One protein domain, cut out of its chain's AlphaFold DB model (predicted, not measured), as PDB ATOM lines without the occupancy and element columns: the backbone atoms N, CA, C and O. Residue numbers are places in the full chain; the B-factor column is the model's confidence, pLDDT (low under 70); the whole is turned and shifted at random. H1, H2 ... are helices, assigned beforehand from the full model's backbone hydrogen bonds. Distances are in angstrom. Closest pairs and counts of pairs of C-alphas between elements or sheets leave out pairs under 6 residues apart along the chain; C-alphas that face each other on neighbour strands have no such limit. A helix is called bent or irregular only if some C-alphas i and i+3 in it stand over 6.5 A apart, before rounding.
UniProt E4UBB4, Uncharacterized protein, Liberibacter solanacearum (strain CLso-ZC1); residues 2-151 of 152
ATOM      1  N   GLN A   2     128.206 135.928 158.224       37.06
ATOM      2  CA  GLN A   2     127.293 137.087 158.086       37.06
ATOM      3  C   GLN A   2     127.364 137.863 156.745       37.06
ATOM      4  O   GLN A   2     126.406 138.540 156.385       37.06
ATOM      5  N   LYS A   3     128.460 137.768 155.970       47.62
ATOM      6  CA  LYS A   3     128.636 138.539 154.714       47.62
ATOM      7  C   LYS A   3     127.814 138.032 153.517       47.62
ATOM      8  O   LYS A   3     127.565 138.814 152.604       47.62
ATOM      9  N   LEU A   4     127.437 136.750 153.481       39.97
ATOM     10  CA  LEU A   4     126.717 136.168 152.337       39.97
ATOM     11  C   LEU A   4     125.208 136.448 152.419       39.97
ATOM     12  O   LEU A   4     124.586 136.788 151.416       39.97
ATOM     13  N   VAL A   5     124.654 136.395 153.636       50.28
ATOM     14  CA  VAL A   5     123.223 136.604 153.898       50.28
ATOM     15  C   VAL A   5     122.793 138.018 153.483       50.28
ATOM     16  O   VAL A   5     121.784 138.173 152.807       50.28
ATOM     17  N   SER A   6     123.642 139.036 153.697       65.69
ATOM     18  CA  SER A   6     123.318 140.420 153.314       65.69
ATOM     19  C   SER A   6     123.203 140.665 151.803       65.69
ATOM     20  O   SER A   6     122.689 141.713 151.418       65.69
ATOM     21  N   LYS A   7     123.747 139.787 150.947       68.19
ATOM     22  CA  LYS A   7     123.628 139.920 149.483       68.19
ATOM     23  C   LYS A   7     122.306 139.341 148.989       68.19
ATOM     24  O   LYS A   7     121.662 139.950 148.144       68.19
ATOM     25  N   ILE A   8     121.902 138.200 149.545       69.94
ATOM     26  CA  ILE A   8     120.641 137.532 149.209       69.94
ATOM     27  C   ILE A   8     119.458 138.390 149.672       69.94
ATOM     28  O   ILE A   8     118.583 138.686 148.865       69.94
ATOM     29  N   ASP A   9     119.487 138.894 150.911       72.56
ATOM     30  CA  ASP A   9     118.432 139.772 151.446       72.56
ATOM     31  C   ASP A   9     118.241 141.029 150.586       72.56
ATOM     32  O   ASP A   9     117.128 141.485 150.338       72.56
ATOM     33  N   TYR A  10     119.348 141.571 150.085       74.62
ATOM     34  CA  TYR A  10     119.349 142.754 149.243       74.62
ATOM     35  C   TYR A  10     118.720 142.509 147.862       74.62
ATOM     36  O   TYR A  10     117.942 143.336 147.376       74.62
ATOM     37  N   ILE A  11     119.036 141.368 147.242       76.25
ATOM     38  CA  ILE A  11     118.428 140.948 145.973       76.25
ATOM     39  C   ILE A  11     116.925 140.740 146.171       76.25
ATOM     40  O   ILE A  11     116.140 141.241 145.372       76.25
ATOM     41  N   ILE A  12     116.523 140.087 147.265       79.06
ATOM     42  CA  ILE A  12     115.113 139.862 147.605       79.06
ATOM     43  C   ILE A  12     114.372 141.194 147.787       79.06
ATOM     44  O   ILE A  12     113.309 141.382 147.207       79.06
ATOM     45  N   ILE A  13     114.936 142.152 148.528       79.75
ATOM     46  CA  ILE A  13     114.314 143.469 148.752       79.75
ATOM     47  C   ILE A  13     114.200 144.272 147.451       79.75
ATOM     48  O   ILE A  13     113.160 144.881 147.189       79.75
ATOM     49  N   SER A  14     115.242 144.250 146.615       78.44
ATOM     50  CA  SER A  14     115.203 144.898 145.297       78.44
ATOM     51  C   SER A  14     114.102 144.276 144.433       78.44
ATOM     52  O   SER A  14     113.282 144.982 143.857       78.44
ATOM     53  N   PHE A  15     114.028 142.945 144.413       78.38
ATOM     54  CA  PHE A  15     113.031 142.204 143.652       78.38
ATOM     55  C   PHE A  15     111.600 142.484 144.129       78.38
ATOM     56  O   PHE A  15     110.735 142.772 143.309       78.38
ATOM     57  N   ILE A  16     111.352 142.499 145.443       81.38
ATOM     58  CA  ILE A  16     110.042 142.846 146.018       81.38
ATOM     59  C   ILE A  16     109.621 144.262 145.609       81.38
ATOM     60  O   ILE A  16     108.478 144.471 145.209       81.38
ATOM     61  N   THR A  17     110.540 145.229 145.660       80.12
ATOM     62  CA  THR A  17     110.261 146.629 145.294       80.12
ATOM     63  C   THR A  17     109.787 146.746 143.842       80.12
ATOM     64  O   THR A  17     108.835 147.468 143.546       80.12
ATOM     65  N   TRP A  18     110.407 145.986 142.941       81.50
ATOM     66  CA  TRP A  18     110.052 145.968 141.524       81.50
ATOM     67  C   TRP A  18     108.816 145.114 141.212       81.50
ATOM     68  O   TRP A  18     108.032 145.489 140.344       81.50
ATOM     69  N   ILE A  19     108.566 144.033 141.960       80.38
ATOM     70  CA  ILE A  19     107.298 143.287 141.892       80.38
ATOM     71  C   ILE A  19     106.122 144.189 142.262       80.38
ATOM     72  O   ILE A  19     105.098 144.162 141.582       80.38
ATOM     73  N   ILE A  20     106.260 145.005 143.311       75.75
ATOM     74  CA  ILE A  20     105.220 145.960 143.702       75.75
ATOM     75  C   ILE A  20     104.926 146.900 142.525       75.75
ATOM     76  O   ILE A  20     103.769 147.032 142.137       75.75
ATOM     77  N   ALA A  21     105.956 147.470 141.892       74.94
ATOM     78  CA  ALA A  21     105.787 148.315 140.708       74.94
ATOM     79  C   ALA A  21     105.102 147.583 139.531       74.94
ATOM     80  O   ALA A  21     104.261 148.172 138.853       74.94
ATOM     81  N   TRP A  22     105.407 146.300 139.314       77.25
ATOM     82  CA  TRP A  22     104.833 145.491 138.233       77.25
ATOM     83  C   TRP A  22     103.372 145.061 138.473       77.25
ATOM     84  O   TRP A  22     102.594 144.932 137.526       77.25
ATOM     85  N   ILE A  23     102.964 144.866 139.732       76.88
ATOM     86  CA  ILE A  23     101.589 144.479 140.091       76.88
ATOM     87  C   ILE A  23     100.638 145.686 140.081       76.88
ATOM     88  O   ILE A  23      99.451 145.529 139.803       76.88
ATOM     89  N   ILE A  24     101.126 146.900 140.353       73.00
ATOM     90  CA  ILE A  24     100.279 148.097 140.487       73.00
ATOM     91  C   ILE A  24      99.385 148.392 139.263       73.00
ATOM     92  O   ILE A  24      98.215 148.732 139.460       73.00
ATOM     93  N   PRO A  25      99.834 148.235 138.005       68.38
ATOM     94  CA  PRO A  25      98.944 148.394 136.860       68.38
ATOM     95  C   PRO A  25      97.685 147.517 136.923       68.38
ATOM     96  O   PRO A  25      96.627 147.963 136.490       68.38
ATOM     97  N   LEU A  26      97.756 146.333 137.548       66.94
ATOM     98  CA  LEU A  26      96.610 145.435 137.739       66.94
ATOM     99  C   LEU A  26      95.598 145.967 138.772       66.94
ATOM    100  O   LEU A  26      94.407 145.644 138.709       66.94
ATOM    101  N   THR A  27      96.041 146.783 139.735       65.81
ATOM    102  CA  THR A  27      95.182 147.314 140.808       65.81
ATOM    103  C   THR A  27      94.486 148.613 140.402       65.81
ATOM    104  O   THR A  27      93.304 148.786 140.703       65.81
ATOM    105  N   TYR A  28      95.147 149.484 139.629       61.91
ATOM    106  CA  TYR A  28      94.542 150.720 139.101       61.91
ATOM    107  C   TYR A  28      93.474 150.462 138.026       61.91
ATOM    108  O   TYR A  28      92.588 151.292 137.816       61.91
ATOM    109  N   THR A  29      93.487 149.292 137.383       53.66
ATOM    110  CA  THR A  29      92.507 148.915 136.350       53.66
ATOM    111  C   THR A  29      91.125 148.510 136.880       53.66
ATOM    112  O   THR A  29      90.215 148.262 136.089       53.66
ATOM    113  N   GLN A  30      90.913 148.452 138.202       50.47
ATOM    114  CA  GLN A  30      89.651 147.957 138.770       50.47
ATOM    115  C   GLN A  30      88.465 148.938 138.704       50.47
ATOM    116  O   GLN A  30      87.327 148.492 138.849       50.47
ATOM    117  N   SER A  31      88.668 150.237 138.443       50.81
ATOM    118  CA  SER A  31      87.575 151.225 138.550       50.81
ATOM    119  C   SER A  31      86.612 151.272 137.350       50.81
ATOM    120  O   SER A  31      85.658 152.047 137.362       50.81
ATOM    121  N   SER A  32      86.815 150.465 136.303       50.56
ATOM    122  CA  SER A  32      85.955 150.475 135.113       50.56
ATOM    123  C   SER A  32      85.750 149.069 134.547       50.56
ATOM    124  O   SER A  32      86.688 148.430 134.071       50.56
ATOM    125  N   ARG A  33      84.493 148.594 134.524       49.84
ATOM    126  CA  ARG A  33      84.092 147.312 133.897       49.84
ATOM    127  C   ARG A  33      84.514 147.202 132.421       49.84
ATOM    128  O   ARG A  33      84.665 146.091 131.928       49.84
ATOM    129  N   ARG A  34      84.755 148.329 131.738       47.81
ATOM    130  CA  ARG A  34      85.239 148.390 130.348       47.81
ATOM    131  C   ARG A  34      86.731 148.045 130.216       47.81
ATOM    132  O   ARG A  34      87.136 147.518 129.193       47.81
ATOM    133  N   TYR A  35      87.533 148.291 131.255       49.97
ATOM    134  CA  TYR A  35      88.982 148.036 131.250       49.97
ATOM    135  C   TYR A  35      89.353 146.607 131.651       49.97
ATOM    136  O   TYR A  35      90.374 146.097 131.199       49.97
ATOM    137  N   ARG A  36      88.504 145.922 132.428       47.38
ATOM    138  CA  ARG A  36      88.700 144.501 132.764       47.38
ATOM    139  C   ARG A  36      88.665 143.601 131.510       47.38
ATOM    140  O   ARG A  36      89.340 142.583 131.490       47.38
ATOM    141  N   TYR A  37      87.950 144.020 130.459       44.41
ATOM    142  CA  TYR A  37      87.949 143.369 129.139       44.41
ATOM    143  C   TYR A  37      89.231 143.651 128.326       44.41
ATOM    144  O   TYR A  37      89.720 142.757 127.646       44.41
ATOM    145  N   ASN A  38      89.827 144.845 128.448       49.97
ATOM    146  CA  ASN A  38      91.106 145.167 127.794       49.97
ATOM    147  C   ASN A  38      92.310 144.495 128.467       49.97
ATOM    148  O   ASN A  38      93.278 144.197 127.791       49.97
ATOM    149  N   LEU A  39      92.268 144.219 129.775       49.75
ATOM    150  CA  LEU A  39      93.372 143.547 130.475       49.75
ATOM    151  C   LEU A  39      93.566 142.088 130.015       49.75
ATOM    152  O   LEU A  39      94.691 141.610 129.943       49.75
ATOM    153  N   ILE A  40      92.467 141.395 129.690       50.16
ATOM    154  CA  ILE A  40      92.484 140.028 129.140       50.16
ATOM    155  C   ILE A  40      92.924 140.037 127.663       50.16
ATOM    156  O   ILE A  40      93.560 139.089 127.220       50.16
ATOM    157  N   ASN A  41      92.660 141.127 126.930       51.00
ATOM    158  CA  ASN A  41      93.061 141.293 125.527       51.00
ATOM    159  C   ASN A  41      94.449 141.942 125.323       51.00
ATOM    160  O   ASN A  41      94.971 141.873 124.218       51.00
ATOM    161  N   ASN A  42      95.068 142.515 126.365       64.50
ATOM    162  CA  ASN A  42      96.407 143.135 126.329       64.50
ATOM    163  C   ASN A  42      97.416 142.374 127.209       64.50
ATOM    164  O   ASN A  42      98.315 142.965 127.812       64.50
ATOM    165  N   TYR A  43      97.263 141.052 127.312       69.50
ATOM    166  CA  TYR A  43      98.212 140.197 128.029       69.50
ATOM    167  C   TYR A  43      99.643 140.382 127.501       69.50
ATOM    168  O   TYR A  43     100.577 140.504 128.293       69.50
ATOM    169  N   ASP A  44      99.800 140.509 126.182       73.62
ATOM    170  CA  ASP A  44     101.096 140.726 125.539       73.62
ATOM    171  C   ASP A  44     101.736 142.061 125.951       73.62
ATOM    172  O   ASP A  44     102.917 142.081 126.296       73.62
ATOM    173  N   ASP A  45     100.966 143.153 126.037       73.94
ATOM    174  CA  ASP A  45     101.470 144.450 126.522       73.94
ATOM    175  C   ASP A  45     101.890 144.384 127.995       73.94
ATOM    176  O   ASP A  45     102.866 145.017 128.403       73.94
ATOM    177  N   TYR A  46     101.164 143.619 128.818       76.69
ATOM    178  CA  TYR A  46     101.488 143.439 130.233       76.69
ATOM    179  C   TYR A  46     102.759 142.608 130.439       76.69
ATOM    180  O   TYR A  46     103.598 142.949 131.281       76.69
ATOM    181  N   ILE A  47     102.934 141.544 129.653       80.19
ATOM    182  CA  ILE A  47     104.160 140.742 129.654       80.19
ATOM    183  C   ILE A  47     105.328 141.559 129.096       80.19
ATOM    184  O   ILE A  47     106.401 141.561 129.701       80.19
ATOM    185  N   PHE A  48     105.125 142.316 128.016       81.69
ATOM    186  CA  PHE A  48     106.129 143.224 127.462       81.69
ATOM    187  C   PHE A  48     106.549 144.297 128.468       81.69
ATOM    188  O   PHE A  48     107.743 144.511 128.673       81.69
ATOM    189  N   PHE A  49     105.590 144.912 129.163       82.38
ATOM    190  CA  PHE A  49     105.863 145.828 130.265       82.38
ATOM    191  C   PHE A  49     106.723 145.157 131.339       82.38
ATOM    192  O   PHE A  49     107.767 145.692 131.699       82.38
ATOM    193  N   GLY A  50     106.340 143.961 131.797       81.44
ATOM    194  CA  GLY A  50     107.119 143.188 132.764       81.44
ATOM    195  C   GLY A  50     108.557 142.944 132.303       81.44
ATOM    196  O   GLY A  50     109.494 143.230 133.048       81.44
ATOM    197  N   MET A  51     108.743 142.494 131.058       83.31
ATOM    198  CA  MET A  51     110.064 142.272 130.458       83.31
ATOM    199  C   MET A  51     110.886 143.559 130.360       83.31
ATOM    200  O   MET A  51     112.081 143.541 130.658       83.31
ATOM    201  N   LEU A  52     110.254 144.680 130.003       83.25
ATOM    202  CA  LEU A  52     110.895 145.990 129.934       83.25
ATOM    203  C   LEU A  52     111.402 146.449 131.305       83.25
ATOM    204  O   LEU A  52     112.457 147.071 131.369       83.25
ATOM    205  N   LEU A  53     110.719 146.117 132.406       84.62
ATOM    206  CA  LEU A  53     111.172 146.486 133.753       84.62
ATOM    207  C   LEU A  53     112.382 145.670 134.240       84.62
ATOM    208  O   LEU A  53     113.142 146.173 135.065       84.62
ATOM    209  N   ILE A  54     112.607 144.447 133.743       83.06
ATOM    210  CA  ILE A  54     113.709 143.563 134.183       83.06
ATOM    211  C   ILE A  54     115.093 144.241 134.128       83.06
ATOM    212  O   ILE A  54     115.784 144.242 135.153       83.06
ATOM    213  N   PRO A  55     115.541 144.838 133.003       83.94
ATOM    214  CA  PRO A  55     116.845 145.501 132.954       83.94
ATOM    215  C   PRO A  55     116.946 146.675 133.936       83.94
ATOM    216  O   PRO A  55     117.996 146.864 134.552       83.94
ATOM    217  N   PHE A  56     115.858 147.421 134.158       83.31
ATOM    218  CA  PHE A  56     115.837 148.519 135.130       83.31
ATOM    219  C   PHE A  56     115.836 148.015 136.568       83.31
ATOM    220  O   PHE A  56     116.494 148.618 137.410       83.31
ATOM    221  N   CYS A  57     115.199 146.877 136.841       84.00
ATOM    222  CA  CYS A  57     115.278 146.184 138.121       84.00
ATOM    223  C   CYS A  57     116.719 145.782 138.446       84.00
ATOM    224  O   CYS A  57     117.223 146.075 139.533       84.00
ATOM    225  N   LEU A  58     117.421 145.175 137.488       83.88
ATOM    226  CA  LEU A  58     118.824 144.794 137.655       83.88
ATOM    227  C   LEU A  58     119.731 146.017 137.829       83.88
ATOM    228  O   LEU A  58     120.553 146.044 138.746       83.88
ATOM    229  N   LEU A  59     119.553 147.052 137.003       84.31
ATOM    230  CA  LEU A  59     120.320 148.295 137.102       84.31
ATOM    231  C   LEU A  59     120.056 149.014 138.431       84.31
ATOM    232  O   LEU A  59     120.983 149.519 139.059       84.31
ATOM    233  N   SER A  60     118.806 149.023 138.888       83.88
ATOM    234  CA  SER A  60     118.379 149.649 140.139       83.88
ATOM    235  C   SER A  60     119.002 148.929 141.326       83.88
ATOM    236  O   SER A  60     119.587 149.562 142.207       83.88
ATOM    237  N   SER A  61     118.981 147.595 141.298       80.56
ATOM    238  CA  SER A  61     119.659 146.765 142.284       80.56
ATOM    239  C   SER A  61     121.181 146.963 142.245       80.56
ATOM    240  O   SER A  61     121.830 147.035 143.286       80.56
ATOM    241  N   TYR A  62     121.793 147.145 141.079       82.44
ATOM    242  CA  TYR A  62     123.219 147.464 141.007       82.44
ATOM    243  C   TYR A  62     123.539 148.845 141.611       82.44
ATOM    244  O   TYR A  62     124.422 148.965 142.466       82.44
ATOM    245  N   CYS A  63     122.799 149.885 141.223       84.19
ATOM    246  CA  CYS A  63     123.011 151.258 141.685       84.19
ATOM    247  C   CYS A  63     122.789 151.402 143.193       84.19
ATOM    248  O   CYS A  63     123.646 151.935 143.897       84.19
ATOM    249  N   SER A  64     121.694 150.853 143.712       81.06
ATOM    250  CA  SER A  64     121.407 150.828 145.147       81.06
ATOM    251  C   SER A  64     122.506 150.108 145.941       81.06
ATOM    252  O   SER A  64     122.932 150.584 146.995       81.06
ATOM    253  N   TYR A  65     123.076 149.020 145.411       81.62
ATOM    254  CA  TYR A  65     124.174 148.309 146.066       81.62
ATOM    255  C   TYR A  65     125.437 149.172 146.126       81.62
ATOM    256  O   TYR A  65     126.110 149.232 147.161       81.62
ATOM    257  N   ARG A  66     125.750 149.874 145.032       82.94
ATOM    258  CA  ARG A  66     126.883 150.807 144.960       82.94
ATOM    259  C   ARG A  66     126.719 151.960 145.946       82.94
ATOM    260  O   ARG A  66     127.682 152.278 146.635       82.94
ATOM    261  N   ILE A  67     125.516 152.521 146.083       81.62
ATOM    262  CA  ILE A  67     125.213 153.560 147.080       81.62
ATOM    263  C   ILE A  67     125.448 153.021 148.496       81.62
ATOM    264  O   ILE A  67     126.198 153.609 149.272       81.62
ATOM    265  N   LEU A  68     124.881 151.854 148.816       76.12
ATOM    266  CA  LEU A  68     124.979 151.238 150.144       76.12
ATOM    267  C   LEU A  68     126.406 150.844 150.547       76.12
ATOM    268  O   LEU A  68     126.715 150.791 151.739       76.12
ATOM    269  N   THR A  69     127.257 150.520 149.576       79.56
ATOM    270  CA  THR A  69     128.653 150.119 149.807       79.56
ATOM    271  C   THR A  69     129.640 151.277 149.692       79.56
ATOM    272  O   THR A  69     130.809 151.106 150.038       79.56
ATOM    273  N   HIS A  70     129.188 152.462 149.272       82.12
ATOM    274  CA  HIS A  70     130.049 153.625 149.125       82.12
ATOM    275  C   HIS A  70     130.572 154.101 150.496       82.12
ATOM    276  O   HIS A  70     129.773 154.348 151.406       82.12
ATOM    277  N   PRO A  71     131.894 154.292 150.672       77.81
ATOM    278  CA  PRO A  71     132.492 154.572 151.981       77.81
ATOM    279  C   PRO A  71     131.962 155.863 152.614       77.81
ATOM    280  O   PRO A  71     131.604 155.857 153.789       77.81
ATOM    281  N   LYS A  72     131.801 156.936 151.824       83.81
ATOM    282  CA  LYS A  72     131.226 158.205 152.311       83.81
ATOM    283  C   LYS A  72     129.782 158.055 152.793       83.81
ATOM    284  O   LYS A  72     129.408 158.637 153.801       83.81
ATOM    285  N   PHE A  73     128.978 157.257 152.087       76.38
ATOM    286  CA  PHE A  73     127.581 157.036 152.456       76.38
ATOM    287  C   PHE A  73     127.489 156.209 153.740       76.38
ATOM    288  O   PHE A  73     126.726 156.534 154.647       76.38
ATOM    289  N   LYS A  74     128.327 155.175 153.854       75.12
ATOM    290  CA  LYS A  74     128.433 154.364 155.067       75.12
ATOM    291  C   LYS A  74     128.834 155.208 156.281       75.12
ATOM    292  O   LYS A  74     128.207 155.068 157.327       75.12
ATOM    293  N   GLN A  75     129.832 156.078 156.132       80.88
ATOM    294  CA  GLN A  75     130.272 156.983 157.192       80.88
ATOM    295  C   GLN A  75     129.157 157.960 157.593       80.88
ATOM    296  O   GLN A  75     128.835 158.064 158.772       80.88
ATOM    297  N   TYR A  76     128.490 158.582 156.618       80.44
ATOM    298  CA  TYR A  76     127.378 159.502 156.870       80.44
ATOM    299  C   TYR A  76     126.234 158.850 157.663       80.44
ATOM    300  O   TYR A  76     125.759 159.412 158.652       80.44
ATOM    301  N   ILE A  77     125.827 157.637 157.264       76.44
ATOM    302  CA  ILE A  77     124.803 156.851 157.970       76.44
ATOM    303  C   ILE A  77     125.242 156.565 159.409       76.44
ATOM    304  O   ILE A  77     124.420 156.664 160.313       76.44
ATOM    305  N   GLN A  78     126.512 156.209 159.637       77.38
ATOM    306  CA  GLN A  78     127.031 155.924 160.978       77.38
ATOM    307  C   GLN A  78     127.032 157.168 161.876       77.38
ATOM    308  O   GLN A  78     126.604 157.078 163.024       77.38
ATOM    309  N   GLU A  79     127.445 158.322 161.349       82.69
ATOM    310  CA  GLU A  79     127.473 159.596 162.080       82.69
ATOM    311  C   GLU A  79     126.066 160.088 162.460       82.69
ATOM    312  O   GLU A  79     125.859 160.630 163.544       82.69
ATOM    313  N   HIS A  80     125.075 159.859 161.594       80.31
ATOM    314  CA  HIS A  80     123.705 160.361 161.769       80.31
ATOM    315  C   HIS A  80     122.715 159.293 162.253       80.31
ATOM    316  O   HIS A  80     121.522 159.564 162.392       80.31
ATOM    317  N   TRP A  81     123.194 158.086 162.564       71.94
ATOM    318  CA  TRP A  81     122.357 156.944 162.938       71.94
ATOM    319  C   TRP A  81     121.453 157.218 164.141       71.94
ATOM    320  O   TRP A  81     120.302 156.788 164.176       71.94
ATOM    321  N   ASN A  82     121.969 157.946 165.131       71.50
ATOM    322  CA  ASN A  82     121.216 158.254 166.343       71.50
ATOM    323  C   ASN A  82     120.063 159.228 166.067       71.50
ATOM    324  O   ASN A  82     118.993 159.054 166.640       71.50
ATOM    325  N   LYS A  83     120.233 160.160 165.118       70.19
ATOM    326  CA  LYS A  83     119.160 161.060 164.661       70.19
ATOM    327  C   LYS A  83     118.080 160.306 163.884       70.19
ATOM    328  O   LYS A  83     116.900 160.609 164.004       70.19
ATOM    329  N   ALA A  84     118.458 159.262 163.142       64.62
ATOM    330  CA  ALA A  84     117.504 158.429 162.404       64.62
ATOM    331  C   ALA A  84     116.553 157.621 163.313       64.62
ATOM    332  O   ALA A  84     115.514 157.150 162.853       64.62
ATOM    333  N   LYS A  85     116.893 157.451 164.599       67.62
ATOM    334  CA  LYS A  85     116.038 156.789 165.599       67.62
ATOM    335  C   LYS A  85     115.053 157.738 166.278       67.62
ATOM    336  O   LYS A  85     114.220 157.271 167.053       67.62
ATOM    337  N   GLU A  86     115.156 159.042 166.032       77.00
ATOM    338  CA  GLU A  86     114.249 160.008 166.636       77.00
ATOM    339  C   GLU A  86     112.814 159.775 166.135       77.00
ATOM    340  O   GLU A  86     112.597 159.565 164.937       77.00
ATOM    341  N   PRO A  87     111.807 159.830 167.024       75.50
ATOM    342  CA  PRO A  87     110.419 159.544 166.663       75.50
ATOM    343  C   PRO A  87     109.889 160.494 165.580       75.50
ATOM    344  O   PRO A  87     109.112 160.078 164.724       75.50
ATOM    345  N   ILE A  88     110.359 161.747 165.569       79.06
ATOM    346  CA  ILE A  88     110.021 162.742 164.543       79.06
ATOM    347  C   ILE A  88     110.538 162.301 163.170       79.06
ATOM    348  O   ILE A  88     109.805 162.371 162.186       79.06
ATOM    349  N   PHE A  89     111.773 161.799 163.099       76.44
ATOM    350  CA  PHE A  89     112.353 161.315 161.849       76.44
ATOM    351  C   PHE A  89     111.589 160.099 161.314       76.44
ATOM    352  O   PHE A  89     111.276 160.046 160.128       76.44
ATOM    353  N   ILE A  90     111.214 159.162 162.192       76.88
ATOM    354  CA  ILE A  90     110.392 157.996 161.831       76.88
ATOM    355  C   ILE A  90     109.025 158.438 161.292       76.88
ATOM    356  O   ILE A  90     108.555 157.900 160.292       76.88
ATOM    357  N   LEU A  91     108.390 159.436 161.911       80.12
ATOM    358  CA  LEU A  91     107.090 159.939 161.471       80.12
ATOM    359  C   LEU A  91     107.172 160.632 160.102       80.12
ATOM    360  O   LEU A  91     106.375 160.323 159.216       80.12
ATOM    361  N   LEU A  92     108.169 161.499 159.895       82.38
ATOM    362  CA  LEU A  92     108.439 162.122 158.591       82.38
ATOM    363  C   LEU A  92     108.718 161.073 157.512       82.38
ATOM    364  O   LEU A  92     108.238 161.180 156.386       82.38
ATOM    365  N   PHE A  93     109.454 160.029 157.872       81.06
ATOM    366  CA  PHE A  93     109.759 158.918 156.990       81.06
ATOM    367  C   PHE A  93     108.517 158.099 156.614       81.06
ATOM    368  O   PHE A  93     108.334 157.763 155.444       81.06
ATOM    369  N   CYS A  94     107.620 157.821 157.564       82.31
ATOM    370  CA  CYS A  94     106.337 157.179 157.282       82.31
ATOM    371  C   CYS A  94     105.466 158.035 156.352       82.31
ATOM    372  O   CYS A  94     104.903 157.508 155.396       82.31
ATOM    373  N   LEU A  95     105.391 159.352 156.580       84.81
ATOM    374  CA  LEU A  95     104.677 160.276 155.691       84.81
ATOM    375  C   LEU A  95     105.272 160.276 154.279       84.81
ATOM    376  O   LEU A  95     104.535 160.227 153.295       84.81
ATOM    377  N   PHE A  96     106.601 160.261 154.179       83.88
ATOM    378  CA  PHE A  96     107.291 160.142 152.901       83.88
ATOM    379  C   PHE A  96     106.954 158.821 152.193       83.88
ATOM    380  O   PHE A  96     106.650 158.834 151.003       83.88
ATOM    381  N   LEU A  97     106.938 157.693 152.912       82.38
ATOM    382  CA  LEU A  97     106.541 156.393 152.359       82.38
ATOM    383  C   LEU A  97     105.091 156.388 151.856       82.38
ATOM    384  O   LEU A  97     104.820 155.892 150.763       82.38
ATOM    385  N   ILE A  98     104.175 156.984 152.622       83.75
ATOM    386  CA  ILE A  98     102.764 157.141 152.237       83.75
ATOM    387  C   ILE A  98     102.628 157.967 150.955       83.75
ATOM    388  O   ILE A  98     101.713 157.723 150.177       83.75
ATOM    389  N   TRP A  99     103.524 158.923 150.710       84.88
ATOM    390  CA  TRP A  99     103.507 159.743 149.501       84.88
ATOM    391  C   TRP A  99     104.176 159.060 148.297       84.88
ATOM    392  O   TRP A  99     103.602 159.028 147.204       84.88
ATOM    393  N   ILE A 100     105.364 158.477 148.488       82.56
ATOM    394  CA  ILE A 100     106.176 157.925 147.395       82.56
ATOM    395  C   ILE A 100     105.582 156.633 146.822       82.56
ATOM    396  O   ILE A 100     105.683 156.407 145.620       82.56
ATOM    397  N   ILE A 101     104.931 155.793 147.639       79.88
ATOM    398  CA  ILE A 101     104.368 154.513 147.177       79.88
ATOM    399  C   ILE A 101     103.231 154.747 146.157       79.88
ATOM    400  O   ILE A 101     103.315 154.212 145.048       79.88
ATOM    401  N   PRO A 102     102.208 155.584 146.437       81.38
ATOM    402  CA  PRO A 102     101.200 155.948 145.441       81.38
ATOM    403  C   PRO A 102     101.774 156.681 144.231       81.38
ATOM    404  O   PRO A 102     101.259 156.514 143.127       81.38
ATOM    405  N   HIS A 103     102.812 157.503 144.417       84.31
ATOM    406  CA  HIS A 103     103.465 158.200 143.310       84.31
ATOM    407  C   HIS A 103     104.142 157.209 142.353       84.31
ATOM    408  O   HIS A 103     103.800 157.181 141.174       84.31
ATOM    409  N   THR A 104     104.964 156.302 142.888       83.75
ATOM    410  CA  THR A 104     105.605 155.202 142.144       83.75
ATOM    411  C   THR A 104     104.564 154.375 141.390       83.75
ATOM    412  O   THR A 104     104.744 154.024 140.224       83.75
ATOM    413  N   GLY A 105     103.421 154.114 142.031       79.81
ATOM    414  CA  GLY A 105     102.313 153.405 141.409       79.81
ATOM    415  C   GLY A 105     101.667 154.139 140.236       79.81
ATOM    416  O   GLY A 105     101.406 153.536 139.194       79.81
ATOM    417  N   LYS A 106     101.455 155.452 140.366       82.50
ATOM    418  CA  LYS A 106     100.967 156.296 139.266       82.50
ATOM    419  C   LYS A 106     101.971 156.350 138.116       82.50
ATOM    420  O   LYS A 106     101.545 156.238 136.969       82.50
ATOM    421  N   THR A 107     103.267 156.468 138.405       84.88
ATOM    422  CA  THR A 107     104.338 156.466 137.396       84.88
ATOM    423  C   THR A 107     104.375 155.140 136.635       84.88
ATOM    424  O   THR A 107     104.375 155.138 135.404       84.88
ATOM    425  N   ALA A 108     104.321 154.007 137.344       83.38
ATOM    426  CA  ALA A 108     104.278 152.675 136.741       83.38
ATOM    427  C   ALA A 108     103.036 152.479 135.855       83.38
ATOM    428  O   ALA A 108     103.139 151.961 134.744       83.38
ATOM    429  N   TYR A 109     101.867 152.942 136.308       80.19
ATOM    430  CA  TYR A 109     100.638 152.881 135.518       80.19
ATOM    431  C   TYR A 109     100.675 153.798 134.285       80.19
ATOM    432  O   TYR A 109     100.243 153.396 133.204       80.19
ATOM    433  N   ALA A 110     101.205 155.017 134.416       81.00
ATOM    434  CA  ALA A 110     101.372 155.943 133.297       81.00
ATOM    435  C   ALA A 110     102.325 155.377 132.233       81.00
ATOM    436  O   ALA A 110     102.032 155.455 131.038       81.00
ATOM    437  N   LEU A 111     103.416 154.744 132.675       83.12
ATOM    438  CA  LEU A 111     104.355 154.029 131.820       83.12
ATOM    439  C   LEU A 111     103.671 152.856 131.103       83.12
ATOM    440  O   LEU A 111     103.729 152.785 129.878       83.12
ATOM    441  N   TYR A 112     102.951 151.998 131.831       81.06
ATOM    442  CA  TYR A 112     102.192 150.885 131.247       81.06
ATOM    443  C   TYR A 112     101.200 151.362 130.178       81.06
ATOM    444  O   TYR A 112     101.172 150.828 129.073       81.06
ATOM    445  N   ARG A 113     100.436 152.426 130.455       79.25
ATOM    446  CA  ARG A 113      99.466 152.984 129.501       79.25
ATOM    447  C   ARG A 113     100.124 153.598 128.261       79.25
ATOM    448  O   ARG A 113      99.480 153.688 127.221       79.25
ATOM    449  N   SER A 114     101.378 154.035 128.359       79.69
ATOM    450  CA  SER A 114     102.097 154.635 127.230       79.69
ATOM    451  C   SER A 114     102.605 153.627 126.197       79.69
ATOM    452  O   SER A 114     102.840 154.028 125.059       79.69
ATOM    453  N   ILE A 115     102.718 152.347 126.572       76.19
ATOM    454  CA  ILE A 115     103.179 151.253 125.702       76.19
ATOM    455  C   ILE A 115     102.248 151.049 124.498       76.19
ATOM    456  O   ILE A 115     102.718 151.228 123.378       76.19
ATOM    457  N   PRO A 116     100.935 150.785 124.673       70.06
ATOM    458  CA  PRO A 116     100.028 150.597 123.538       70.06
ATOM    459  C   PRO A 116      99.764 151.887 122.749       70.06
ATOM    460  O   PRO A 116      99.234 151.841 121.646       70.06
ATOM    461  N   CYS A 117     100.092 153.054 123.311       65.56
ATOM    462  CA  CYS A 117      99.947 154.342 122.633       65.56
ATOM    463  C   CYS A 117     101.219 154.780 121.892       65.56
ATOM    464  O   CYS A 117     101.241 155.913 121.411       65.56
ATOM    465  N   GLU A 118     102.266 153.943 121.866       68.25
ATOM    466  CA  GLU A 118     103.566 154.226 121.241       68.25
ATOM    467  C   GLU A 118     104.071 155.642 121.553       68.25
ATOM    468  O   GLU A 118     104.513 156.374 120.671       68.25
ATOM    469  N   ASN A 119     103.960 156.076 122.815       77.31
ATOM    470  CA  ASN A 119     104.357 157.425 123.210       77.31
ATOM    471  C   ASN A 119     105.797 157.416 123.763       77.31
ATOM    472  O   ASN A 119     105.989 157.212 124.970       77.31
ATOM    473  N   PRO A 120     106.825 157.666 122.923       75.31
ATOM    474  CA  PRO A 120     108.221 157.582 123.340       75.31
ATOM    475  C   PRO A 120     108.574 158.629 124.399       75.31
ATOM    476  O   PRO A 120     109.457 158.390 125.217       75.31
ATOM    477  N   PHE A 121     107.875 159.766 124.437       78.94
ATOM    478  CA  PHE A 121     108.125 160.813 125.427       78.94
ATOM    479  C   PHE A 121     107.717 160.370 126.836       78.94
ATOM    480  O   PHE A 121     108.434 160.615 127.808       78.94
ATOM    481  N   ALA A 122     106.593 159.663 126.956       74.44
ATOM    482  CA  ALA A 122     106.148 159.099 128.226       74.44
ATOM    483  C   ALA A 122     107.052 157.944 128.688       74.44
ATOM    484  O   ALA A 122     107.336 157.844 129.881       74.44
ATOM    485  N   LEU A 123     107.566 157.128 127.762       78.56
ATOM    486  CA  LEU A 123     108.602 156.132 128.058       78.56
ATOM    487  C   LEU A 123     109.890 156.809 128.548       78.56
ATOM    488  O   LEU A 123     110.419 156.441 129.593       78.56
ATOM    489  N   PHE A 124     110.360 157.846 127.852       82.50
ATOM    490  CA  PHE A 124     111.604 158.546 128.181       82.50
ATOM    491  C   PHE A 124     111.545 159.316 129.505       82.50
ATOM    492  O   PHE A 124     112.564 159.464 130.171       82.50
ATOM    493  N   THR A 125     110.372 159.800 129.912       84.88
ATOM    494  CA  THR A 125     110.212 160.565 131.160       84.88
ATOM    495  C   THR A 125     109.847 159.683 132.352       84.88
ATOM    496  O   THR A 125     110.472 159.799 133.404       84.88
ATOM    497  N   ASN A 126     108.892 158.760 132.210       86.44
ATOM    498  CA  ASN A 126     108.413 157.959 133.341       86.44
ATOM    499  C   ASN A 126     109.364 156.814 133.703       86.44
ATOM    500  O   ASN A 126     109.439 156.441 134.871       86.44
ATOM    501  N   LEU A 127     110.105 156.258 132.739       86.06
ATOM    502  CA  LEU A 127     111.000 155.126 132.991       86.06
ATOM    503  C   LEU A 127     112.213 155.512 133.858       86.06
ATOM    504  O   LEU A 127     112.465 154.806 134.837       86.06
ATOM    505  N   PRO A 128     112.924 156.637 133.613       87.62
ATOM    506  CA  PRO A 128     113.967 157.102 134.527       87.62
ATOM    507  C   PRO A 128     113.430 157.484 135.906       87.62
ATOM    508  O   PRO A 128     114.082 157.193 136.906       87.62
ATOM    509  N   VAL A 129     112.245 158.102 135.980       88.12
ATOM    510  CA  VAL A 129     111.610 158.449 137.263       88.12
ATOM    511  C   VAL A 129     111.315 157.180 138.060       88.12
ATOM    512  O   VAL A 129     111.786 157.050 139.186       88.12
ATOM    513  N   LEU A 130     110.651 156.200 137.444       87.12
ATOM    514  CA  LEU A 130     110.344 154.916 138.071       87.12
ATOM    515  C   LEU A 130     111.617 154.188 138.517       87.12
ATOM    516  O   LEU A 130     111.674 153.639 139.616       87.12
ATOM    517  N   PHE A 131     112.663 154.214 137.689       88.44
ATOM    518  CA  PHE A 131     113.974 153.669 138.026       88.44
ATOM    519  C   PHE A 131     114.591 154.347 139.259       88.44
ATOM    520  O   PHE A 131     115.092 153.660 140.150       88.44
ATOM    521  N   LEU A 132     114.566 155.677 139.345       87.81
ATOM    522  CA  LEU A 132     115.121 156.408 140.486       87.81
ATOM    523  C   LEU A 132     114.327 156.136 141.769       87.81
ATOM    524  O   LEU A 132     114.926 155.875 142.813       87.81
ATOM    525  N   GLU A 133     112.998 156.131 141.684       86.62
ATOM    526  CA  GLU A 133     112.097 155.875 142.813       86.62
ATOM    527  C   GLU A 133     112.291 154.478 143.397       86.62
ATOM    528  O   GLU A 133     112.480 154.315 144.602       86.62
ATOM    529  N   THR A 134     112.313 153.463 142.539       84.50
ATOM    530  CA  THR A 134     112.520 152.063 142.936       84.50
ATOM    531  C   THR A 134     113.939 151.807 143.442       84.50
ATOM    532  O   THR A 134     114.122 151.029 144.380       84.50
ATOM    533  N   THR A 135     114.950 152.497 142.902       85.31
ATOM    534  CA  THR A 135     116.326 152.478 143.435       85.31
ATOM    535  C   THR A 135     116.352 153.060 144.846       85.31
ATOM    536  O   THR A 135     116.840 152.431 145.788       85.31
ATOM    537  N   PHE A 136     115.746 154.228 145.036       84.69
ATOM    538  CA  PHE A 136     115.661 154.851 146.348       84.69
ATOM    539  C   PHE A 136     114.917 153.965 147.361       84.69
ATOM    540  O   PHE A 136     115.448 153.691 148.438       84.69
ATOM    541  N   LEU A 137     113.741 153.448 146.995       84.88
ATOM    542  CA  LEU A 137     112.943 152.539 147.824       84.88
ATOM    543  C   LEU A 137     113.709 151.262 148.187       84.88
ATOM    544  O   LEU A 137     113.724 150.881 149.353       84.88
ATOM    545  N   SER A 138     114.414 150.648 147.234       83.12
ATOM    546  CA  SER A 138     115.223 149.446 147.486       83.12
ATOM    547  C   SER A 138     116.342 149.716 148.501       83.12
ATOM    548  O   SER A 138     116.555 148.940 149.437       83.12
ATOM    549  N   THR A 139     117.042 150.847 148.354       80.56
ATOM    550  CA  THR A 139     118.081 151.297 149.298       80.56
ATOM    551  C   THR A 139     117.495 151.527 150.692       80.56
ATOM    552  O   THR A 139     118.065 151.091 151.697       80.56
ATOM    553  N   LEU A 140     116.341 152.185 150.750       81.12
ATOM    554  CA  LEU A 140     115.634 152.547 151.969       81.12
ATOM    555  C   LEU A 140     115.107 151.312 152.714       81.12
ATOM    556  O   LEU A 140     115.374 151.160 153.908       81.12
ATOM    557  N   TYR A 141     114.452 150.380 152.020       80.94
ATOM    558  CA  TYR A 141     113.992 149.117 152.601       80.94
ATOM    559  C   TYR A 141     115.148 148.266 153.122       80.94
ATOM    560  O   TYR A 141     115.035 147.684 154.200       80.94
ATOM    561  N   MET A 142     116.296 148.249 152.436       79.06
ATOM    562  CA  MET A 142     117.480 147.549 152.936       79.06
ATOM    563  C   MET A 142     118.019 148.165 154.235       79.06
ATOM    564  O   MET A 142     118.482 147.443 155.120       79.06
ATOM    565  N   GLN A 143     117.976 149.492 154.373       75.25
ATOM    566  CA  GLN A 143     118.384 150.155 155.614       75.25
ATOM    567  C   GLN A 143     117.407 149.863 156.756       75.25
ATOM    568  O   GLN A 143     117.854 149.500 157.843       75.25
ATOM    569  N   LEU A 144     116.096 149.915 156.503       74.75
ATOM    570  CA  LEU A 144     115.085 149.500 157.483       74.75
ATOM    571  C   LEU A 144     115.289 148.051 157.922       74.75
ATOM    572  O   LEU A 144     115.341 147.769 159.117       74.75
ATOM    573  N   TYR A 145     115.473 147.138 156.970       76.94
ATOM    574  CA  TYR A 145     115.714 145.729 157.258       76.94
ATOM    575  C   TYR A 145     116.920 145.534 158.189       76.94
ATOM    576  O   TYR A 145     116.830 144.806 159.177       76.94
ATOM    577  N   LYS A 146     118.032 146.242 157.942       72.69
ATOM    578  CA  LYS A 146     119.208 146.223 158.829       72.69
ATOM    579  C   LYS A 146     118.905 146.775 160.225       72.69
ATOM    580  O   LYS A 146     119.399 146.211 161.197       72.69
ATOM    581  N   ILE A 147     118.111 147.847 160.336       69.19
ATOM    582  CA  ILE A 147     117.690 148.419 161.629       69.19
ATOM    583  C   ILE A 147     116.927 147.378 162.453       69.19
ATOM    584  O   ILE A 147     117.235 147.186 163.627       69.19
ATOM    585  N   PHE A 148     115.945 146.710 161.845       67.38
ATOM    586  CA  PHE A 148     115.109 145.731 162.540       67.38
ATOM    587  C   PHE A 148     115.855 144.430 162.844       67.38
ATOM    588  O   PHE A 148     115.651 143.853 163.908       67.38
ATOM    589  N   ARG A 149     116.759 143.991 161.961       69.44
ATOM    590  CA  ARG A 149     117.543 142.767 162.168       69.44
ATOM    591  C   ARG A 149     118.645 142.914 163.217       69.44
ATOM    592  O   ARG A 149     118.908 141.960 163.934       69.44
ATOM    593  N   ASN A 150     119.264 144.090 163.342       61.09
ATOM    594  CA  ASN A 150     120.292 144.353 164.361       61.09
ATOM    595  C   ASN A 150     119.714 144.612 165.772       61.09
ATOM    596  O   ASN A 150     120.448 145.050 166.655       61.09
ATOM    597  N   LYS A 151     118.412 144.377 165.992       43.81
ATOM    598  CA  LYS A 151     117.784 144.344 167.326       43.81
ATOM    599  C   LYS A 151     117.750 142.933 167.949       43.81
ATOM    600  O   LYS A 151     117.016 142.735 168.912       43.81
TER     601      LYS A 151
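AT A GLANCE: This is residues 2 to 151 of the 152 residues of an uncharacterized protein of Liberibacter solanacearum (strain CLso-ZC1) (UniProt E4UBB4). Long helices cross in an elongated body: H6 runs through the middle, and H1, H5 and H3b, an arm of bent H3, pack round it, H5 and H6 forming a hairpin. Short H2 and H4 lie at opposite ends of the long axis. The printed part has 150 residues, with six named helices in the order H1 to H6 and no named strand, all helix in class. It is only just compact, close to loose, with a radius of gyration of the C-alphas of 17.5 A, and spans 52 by 31 by 27 A.

IN THESE COORDINATES: H1, residues 2 to 31, runs 46.5 A from C-alpha 2 at (127.293, 137.087, 158.086), with a kink of 26 degrees near residue 25; it is irregular, C-alphas 28 and 31 being 7.0 A apart. H2 is residues 35 to 41. H3, residues 43 to 69, was assigned as one helix by its hydrogen bonds but is bent, C-alphas 52 and 55 being 6.7 A apart; its arms are H3a, residues 43 to 52, and H3b, residues 55 to 69. H4, residues 71 to 84, is irregular, C-alphas 79 and 82 being 7.7 A apart. H5, residues 87 to 114, measures 40.6 A. H6, residues 120 to 149, measures 42.6 A and ends at C-alpha 149, (117.543, 142.767, 162.168).

HOW THE PARTS SIT: H1 touches H6 at a steep tilt of 47 degrees, closest at the C-alphas of Ser 14 and Ser 138, 5.0 A. H3b touches H6, closest at C-alphas 60 and 135, 4.8 A. The hairpin H5 and H6 has a shallow tilt of 32 degrees, only just short of steep; C-alphas 111 and 126 are closest, 5.9 A. H2 and H4 are apart. Every O i to N i+4 pair is within hydrogen-bond range in H3a and H3b, against 16 of 26 in H1, 2 of 3 in H2, 8 of 10 in H4, 23 of 24 in H5 and 24 of 26 in H6.

THE WHOLE: The C-alphas farthest apart, Arg 34 and Glu 79, are 54.0 A apart. The printed part has no cut, and its five links are tight. Mean pLDDT of the printed part is 74.9; 35 residues are under 70, among them 25 to 43.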